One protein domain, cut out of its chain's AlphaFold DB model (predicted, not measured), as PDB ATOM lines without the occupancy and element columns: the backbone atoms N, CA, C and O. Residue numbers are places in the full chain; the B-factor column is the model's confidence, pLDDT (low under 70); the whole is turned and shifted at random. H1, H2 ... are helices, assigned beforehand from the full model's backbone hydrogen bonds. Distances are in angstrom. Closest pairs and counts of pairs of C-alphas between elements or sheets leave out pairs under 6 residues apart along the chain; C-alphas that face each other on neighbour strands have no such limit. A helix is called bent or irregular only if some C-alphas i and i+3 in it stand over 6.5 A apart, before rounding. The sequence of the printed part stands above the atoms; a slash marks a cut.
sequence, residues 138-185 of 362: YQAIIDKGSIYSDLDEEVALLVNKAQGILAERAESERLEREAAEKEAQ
ATOM      1  N   TYR A 138     207.376 170.526 224.454       98.12
ATOM      2  CA  TYR A 138     208.522 170.077 223.665       98.12
ATOM      3  C   TYR A 138     208.771 170.925 222.410       98.12
ATOM      4  O   TYR A 138     209.924 171.138 222.042       98.12
ATOM      5  N   GLN A 139     207.721 171.464 221.779       97.94
ATOM      6  CA  GLN A 139     207.880 172.321 220.599       97.94
ATOM      7  C   GLN A 139     208.586 173.633 220.958       97.94
ATOM      8  O   GLN A 139     209.528 174.022 220.275       97.94
ATOM      9  N   ALA A 140     208.209 174.269 222.071       97.88
ATOM     10  CA  ALA A 140     208.878 175.485 222.527       97.88
ATOM     11  C   ALA A 140     210.344 175.236 222.926       97.88
ATOM     12  O   ALA A 140     211.180 176.113 222.714       97.88
ATOM     13  N   ILE A 141     210.671 174.049 223.462       98.25
ATOM     14  CA  ILE A 141     212.064 173.642 223.730       98.25
ATOM     15  C   ILE A 141     212.857 173.571 222.428       98.25
ATOM     16  O   ILE A 141     213.977 174.065 222.376       98.25
ATOM     17  N   ILE A 142     212.290 172.985 221.370       98.00
ATOM     18  CA  ILE A 142     212.950 172.887 220.062       98.00
ATOM     19  C   ILE A 142     213.123 174.275 219.448       98.00
ATOM     20  O   ILE A 142     214.229 174.628 219.044       98.00
ATOM     21  N   ASP A 143     212.065 175.083 219.422       97.81
ATOM     22  CA  ASP A 143     212.075 176.405 218.791       97.81
ATOM     23  C   ASP A 143     213.082 177.348 219.465       97.81
ATOM     24  O   ASP A 143     213.825 178.054 218.784       97.81
ATOM     25  N   LYS A 144     213.148 177.340 220.803       96.75
ATOM     26  CA  LYS A 144     214.081 178.186 221.565       96.75
ATOM     27  C   LYS A 144     215.476 177.578 221.687       96.75
ATOM     28  O   LYS A 144     216.469 178.287 221.545       96.75
ATOM     29  N   GLY A 145     215.567 176.281 221.963       96.88
ATOM     30  CA  GLY A 145     216.825 175.586 222.225       96.88
ATOM     31  C   GLY A 145     217.655 175.328 220.969       96.88
ATOM     32  O   GLY A 145     218.880 175.345 221.046       96.88
ATOM     33  N   SER A 146     217.029 175.159 219.798       97.06
ATOM     34  CA  SER A 146     217.757 174.936 218.536       97.06
ATOM     35  C   SER A 146     218.721 176.077 218.195       97.06
ATOM     36  O   SER A 146     219.811 175.810 217.696       97.06
ATOM     37  N   ILE A 147     218.377 177.317 218.567       95.69
ATOM     38  CA  ILE A 147     219.214 178.516 218.384       95.69
ATOM     39  C   ILE A 147     220.584 178.362 219.066       95.69
ATOM     40  O   ILE A 147     221.582 178.875 218.563       95.69
ATOM     41  N   TYR A 148     220.636 177.651 220.195       95.75
ATOM     42  CA  TYR A 148     221.834 177.517 221.031       95.75
ATOM     43  C   TYR A 148     222.395 176.091 221.079       95.75
ATOM     44  O   TYR A 148     223.424 175.861 221.710       95.75
ATOM     45  N   SER A 149     221.751 175.136 220.404       95.50
ATOM     46  CA  SER A 149     222.130 173.718 220.438       95.50
ATOM     47  C   SER A 149     223.544 173.436 219.909       95.50
ATOM     48  O   SER A 149     224.202 172.525 220.395       95.50
ATOM     49  N   ASP A 150     224.064 174.261 218.996       94.75
ATOM     50  CA  ASP A 150     225.447 174.144 218.507       94.75
ATOM     51  C   ASP A 150     226.490 174.731 219.481       94.75
ATOM     52  O   ASP A 150     227.695 174.533 219.310       94.75
ATOM     53  N   LEU A 151     226.047 175.495 220.488       94.88
ATOM     54  CA  LEU A 151     226.915 176.234 221.409       94.88
ATOM     55  C   LEU A 151     227.093 175.536 222.765       94.88
ATOM     56  O   LEU A 151     228.126 175.751 223.407       94.88
ATOM     57  N   ASP A 152     226.120 174.723 223.193       96.31
ATOM     58  CA  ASP A 152     226.086 174.067 224.505       96.31
ATOM     59  C   ASP A 152     225.499 172.648 224.447       96.31
ATOM     60  O   ASP A 152     224.416 172.415 223.910       96.31
ATOM     61  N   GLU A 153     226.220 171.698 225.042       96.38
ATOM     62  CA  GLU A 153     225.878 170.272 225.012       96.38
ATOM     63  C   GLU A 153     224.609 169.942 225.815       96.38
ATOM     64  O   GLU A 153     223.843 169.064 225.423       96.38
ATOM     65  N   GLU A 154     224.343 170.658 226.911       97.19
ATOM     66  CA  GLU A 154     223.157 170.433 227.742       97.19
ATOM     67  C   GLU A 154     221.896 170.913 227.019       97.19
ATOM     68  O   GLU A 154     220.901 170.186 226.952       97.19
ATOM     69  N   VAL A 155     221.960 172.093 226.392       97.38
ATOM     70  CA  VAL A 155     220.883 172.586 225.521       97.38
ATOM     71  C   VAL A 155     220.641 171.619 224.363       97.38
ATOM     72  O   VAL A 155     219.490 171.264 224.096       97.38
ATOM     73  N   ALA A 156     221.703 171.138 223.707       97.94
ATOM     74  CA  ALA A 156     221.590 170.145 222.641       97.94
ATOM     75  C   ALA A 156     220.892 168.863 223.124       97.94
ATOM     76  O   ALA A 156     220.007 168.342 222.446       97.94
ATOM     77  N   LEU A 157     221.244 168.369 224.315       98.19
ATOM     78  CA  LEU A 157     220.636 167.181 224.909       98.19
ATOM     79  C   LEU A 157     219.142 167.391 225.192       98.19
ATOM     80  O   LEU A 157     218.338 166.513 224.875       98.19
ATOM     81  N   LEU A 158     218.751 168.553 225.726       97.88
ATOM     82  CA  LEU A 158     217.346 168.901 225.969       97.88
ATOM     83  C   LEU A 158     216.538 168.981 224.666       97.88
ATOM     84  O   LEU A 158     215.437 168.431 224.598       97.88
ATOM     85  N   VAL A 159     217.094 169.604 223.622       98.19
ATOM     86  CA  VAL A 159     216.463 169.683 222.293       98.19
ATOM     87  C   VAL A 159     216.299 168.290 221.690       98.19
ATOM     88  O   VAL A 159     215.196 167.933 221.281       98.19
ATOM     89  N   ASN A 160     217.353 167.473 221.693       98.06
ATOM     90  CA  ASN A 160     217.306 166.107 221.170       98.06
ATOM     91  C   ASN A 160     216.290 165.244 221.932       98.06
ATOM     92  O   ASN A 160     215.539 164.479 221.326       98.06
ATOM     93  N   LYS A 161     216.213 165.395 223.260       98.19
ATOM     94  CA  LYS A 161     215.214 164.713 224.092       98.19
ATOM     95  C   LYS A 161     213.790 165.134 223.718       98.19
ATOM     96  O   LYS A 161     212.937 164.271 223.531       98.19
ATOM     97  N   ALA A 162     213.535 166.436 223.577       98.19
ATOM     98  CA  ALA A 162     212.232 166.962 223.171       98.19
ATOM     99  C   ALA A 162     211.821 166.479 221.766       98.19
ATOM    100  O   ALA A 162     210.675 166.076 221.564       98.19
ATOM    101  N   GLN A 163     212.763 166.450 220.816       98.25
ATOM    102  CA  GLN A 163     212.547 165.901 219.472       98.25
ATOM    103  C   GLN A 163     212.190 164.415 219.510       98.25
ATOM    104  O   GLN A 163     211.237 164.007 218.846       98.25
ATOM    105  N   GLY A 164     212.912 163.616 220.302       98.12
ATOM    106  CA  GLY A 164     212.632 162.189 220.468       98.12
ATOM    107  C   GLY A 164     211.220 161.933 220.993       98.12
ATOM    108  O   GLY A 164     210.490 161.131 220.417       98.12
ATOM    109  N   ILE A 165     210.800 162.680 222.019       98.12
ATOM    110  CA  ILE A 165     209.459 162.543 222.606       98.12
ATOM    111  C   ILE A 165     208.361 162.945 221.609       98.12
ATOM    112  O   ILE A 165     207.351 162.250 221.493       98.12
ATOM    113  N   LEU A 166     208.535 164.041 220.861       97.75
ATOM    114  CA  LEU A 166     207.556 164.432 219.837       97.75
ATOM    115  C   LEU A 166     207.474 163.422 218.694       97.75
ATOM    116  O   LEU A 166     206.375 163.152 218.212       97.75
ATOM    117  N   ALA A 167     208.607 162.860 218.270       98.06
ATOM    118  CA  ALA A 167     208.633 161.824 217.246       98.06
ATOM    119  C   ALA A 167     207.889 160.562 217.711       98.06
ATOM    120  O   ALA A 167     207.065 160.037 216.964       98.06
ATOM    121  N   GLU A 168     208.108 160.130 218.956       97.81
ATOM    122  CA  GLU A 168     207.405 158.994 219.559       97.81
ATOM    123  C   GLU A 168     205.894 159.253 219.680       97.81
ATOM    124  O   GLU A 168     205.088 158.412 219.277       97.81
ATOM    125  N   ARG A 169     205.481 160.443 220.144       97.69
ATOM    126  CA  ARG A 169     204.058 160.825 220.212       97.69
ATOM    127  C   ARG A 169     203.417 160.846 218.822       97.69
ATOM    128  O   ARG A 169     202.334 160.295 218.648       97.69
ATOM    129  N   ALA A 170     204.088 161.428 217.828       97.38
ATOM    130  CA  ALA A 170     203.591 161.473 216.454       97.38
ATOM    131  C   ALA A 170     203.468 160.071 215.835       97.38
ATOM    132  O   ALA A 170     202.515 159.796 215.101       97.38
ATOM    133  N   GLU A 171     204.408 159.169 216.132       97.62
ATOM    134  CA  GLU A 171     204.325 157.775 215.707       97.62
ATOM    135  C   GLU A 171     203.166 157.039 216.387       97.62
ATOM    136  O   GLU A 171     202.389 156.380 215.693       97.62
ATOM    137  N   SER A 172     202.994 157.204 217.702       97.38
ATOM    138  CA  SER A 172     201.862 156.637 218.445       97.38
ATOM    139  C   SER A 172     200.523 157.124 217.887       97.38
ATOM    140  O   SER A 172     199.660 156.313 217.565       97.38
ATOM    141  N   GLU A 173     200.365 158.433 217.669       97.62
ATOM    142  CA  GLU A 173     199.152 159.006 217.071       97.62
ATOM    143  C   GLU A 173     198.883 158.461 215.664       97.62
ATOM    144  O   GLU A 173     197.734 158.218 215.290       97.62
ATOM    145  N   ARG A 174     199.930 158.262 214.853       97.56
ATOM    146  CA  ARG A 174     199.793 157.665 213.520       97.56
ATOM    147  C   ARG A 174     199.275 156.231 213.614       97.56
ATOM    148  O   ARG A 174     198.375 155.875 212.856       97.56
ATOM    149  N   LEU A 175     199.824 155.430 214.527       97.12
ATOM    150  CA  LEU A 175     199.394 154.048 214.745       97.12
ATOM    151  C   LEU A 175     197.949 153.981 215.258       97.12
ATOM    152  O   LEU A 175     197.171 153.160 214.774       97.12
ATOM    153  N   GLU A 176     197.561 154.872 216.172       97.25
ATOM    154  CA  GLU A 176     196.181 154.982 216.661       97.25
ATOM    155  C   GLU A 176     195.202 155.365 215.545       97.25
ATOM    156  O   GLU A 176     194.139 154.754 215.420       97.25
ATOM    157  N   ARG A 177     195.561 156.328 214.685       97.50
ATOM    158  CA  ARG A 177     194.740 156.704 213.521       97.50
ATOM    159  C   ARG A 177     194.593 155.549 212.538       97.50
ATOM    160  O   ARG A 177     193.484 155.276 212.094       97.50
ATOM    161  N   GLU A 178     195.681 154.845 212.233       97.00
ATOM    162  CA  GLU A 178     195.638 153.672 211.355       97.00
ATOM    163  C   GLU A 178     194.748 152.563 211.941       97.00
ATOM    164  O   GLU A 178     193.962 151.944 211.218       97.00
ATOM    165  N   ALA A 179     194.824 152.325 213.254       96.12
ATOM    166  CA  ALA A 179     193.963 151.367 213.941       96.12
ATOM    167  C   ALA A 179     192.482 151.780 213.877       96.12
ATOM    168  O   ALA A 179     191.637 150.960 213.513       96.12
ATOM    169  N   ALA A 180     192.172 153.052 214.143       97.00
ATOM    170  CA  ALA A 180     190.814 153.590 214.062       97.00
ATOM    171  C   ALA A 180     190.244 153.523 212.633       97.00
ATOM    172  O   ALA A 180     189.077 153.179 212.438       97.00
ATOM    173  N   GLU A 181     191.062 153.793 211.613       97.62
ATOM    174  CA  GLU A 181     190.664 153.655 210.210       97.62
ATOM    175  C   GLU A 181     190.355 152.199 209.843       97.62
ATOM    176  O   GLU A 181     189.328 151.927 209.213       97.62
ATOM    177  N   LYS A 182     191.199 151.245 210.260       97.19
ATOM    178  CA  LYS A 182     190.945 149.810 210.054       97.19
ATOM    179  C   LYS A 182     189.670 149.352 210.760       97.19
ATOM    180  O   LYS A 182     188.912 148.559 210.192       97.19
ATOM    181  N   GLU A 183     189.404 149.856 211.962       96.38
ATOM    182  CA  GLU A 183     188.176 149.558 212.696       96.38
ATOM    183  C   GLU A 183     186.944 150.116 211.969       96.38
ATOM    184  O   GLU A 183     185.996 149.373 211.712       96.38
ATOM    185  N   ALA A 184     186.978 151.380 211.540       97.88
ATOM    186  CA  ALA A 184     185.888 152.000 210.789       97.88
ATOM    187  C   ALA A 184     185.601 151.261 209.468       97.88
ATOM    188  O   ALA A 184     184.443 151.021 209.113       97.88
ATOM    189  N   GLN A 185     186.646 150.842 208.749       97.88
ATOM    190  CA  GLN A 185     186.501 150.021 207.545       97.88
ATOM    191  C   GLN A 185     185.901 148.646 207.857       97.88
ATOM    192  O   GLN A 185     185.034 148.176 207.118       97.88
TER     193      GLN A 185
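What this domain is: This is residues 138 to 185 of the 362 residues of an uncharacterized protein of Thioflexothrix psekupsii (UniProt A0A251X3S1). One long helix, H2, makes the length of the domain, and the short helix H1 folds back along its first part as a lopsided helical hairpin; the rest of H2, residues 167 to 185, sticks out as a bare arm. The printed part has 48 residues, with two named helices in the order H1, H2 and no named strand; the class is all helix. The whole is extended, with a radius of gyration of the C-alphas of 15.3 A, and the C-alphas span 50 by 14 by 11 A.

Where its parts are: H2 is residues 153 to 185, 47.6 A from first to last C-alpha. It begins with C-alpha 153 at (225.878, 170.272, 225.012) and ends with C-alpha 185 at (186.501, 150.021, 207.545). H1 is residues 138 to 145, 10.1 A from first to last C-alpha, with C-alpha 138 at (208.522, 170.077, 223.665). Neither helix is bent.

How they stand to each other: H2 touches H1 with residues 155 to 166 alone, with 16 pairs of C-alphas within 8 A. Their closest C-alphas, those of Tyr 138 and Ala 162, are 4.9 A apart. The two form a helical hairpin, running opposite ways at a shallow tilt of 29 degrees. Their centres are 15.6 A apart. In H1 and H2 every pair of O of residue i and N of residue i+4 is within hydrogen-bond range.

The domain as a whole: The outline is a rod, and residues 167 to 185, which belong to H2, stand free. The two C-alphas farthest apart, those of Leu 151 and Gln 185, are 50.1 A from each other. The link from H1 to H2 has 7 residues and is short. The printed part has no cut. The mean pLDDT of the printed part is 97.3, and no printed residue is under 70.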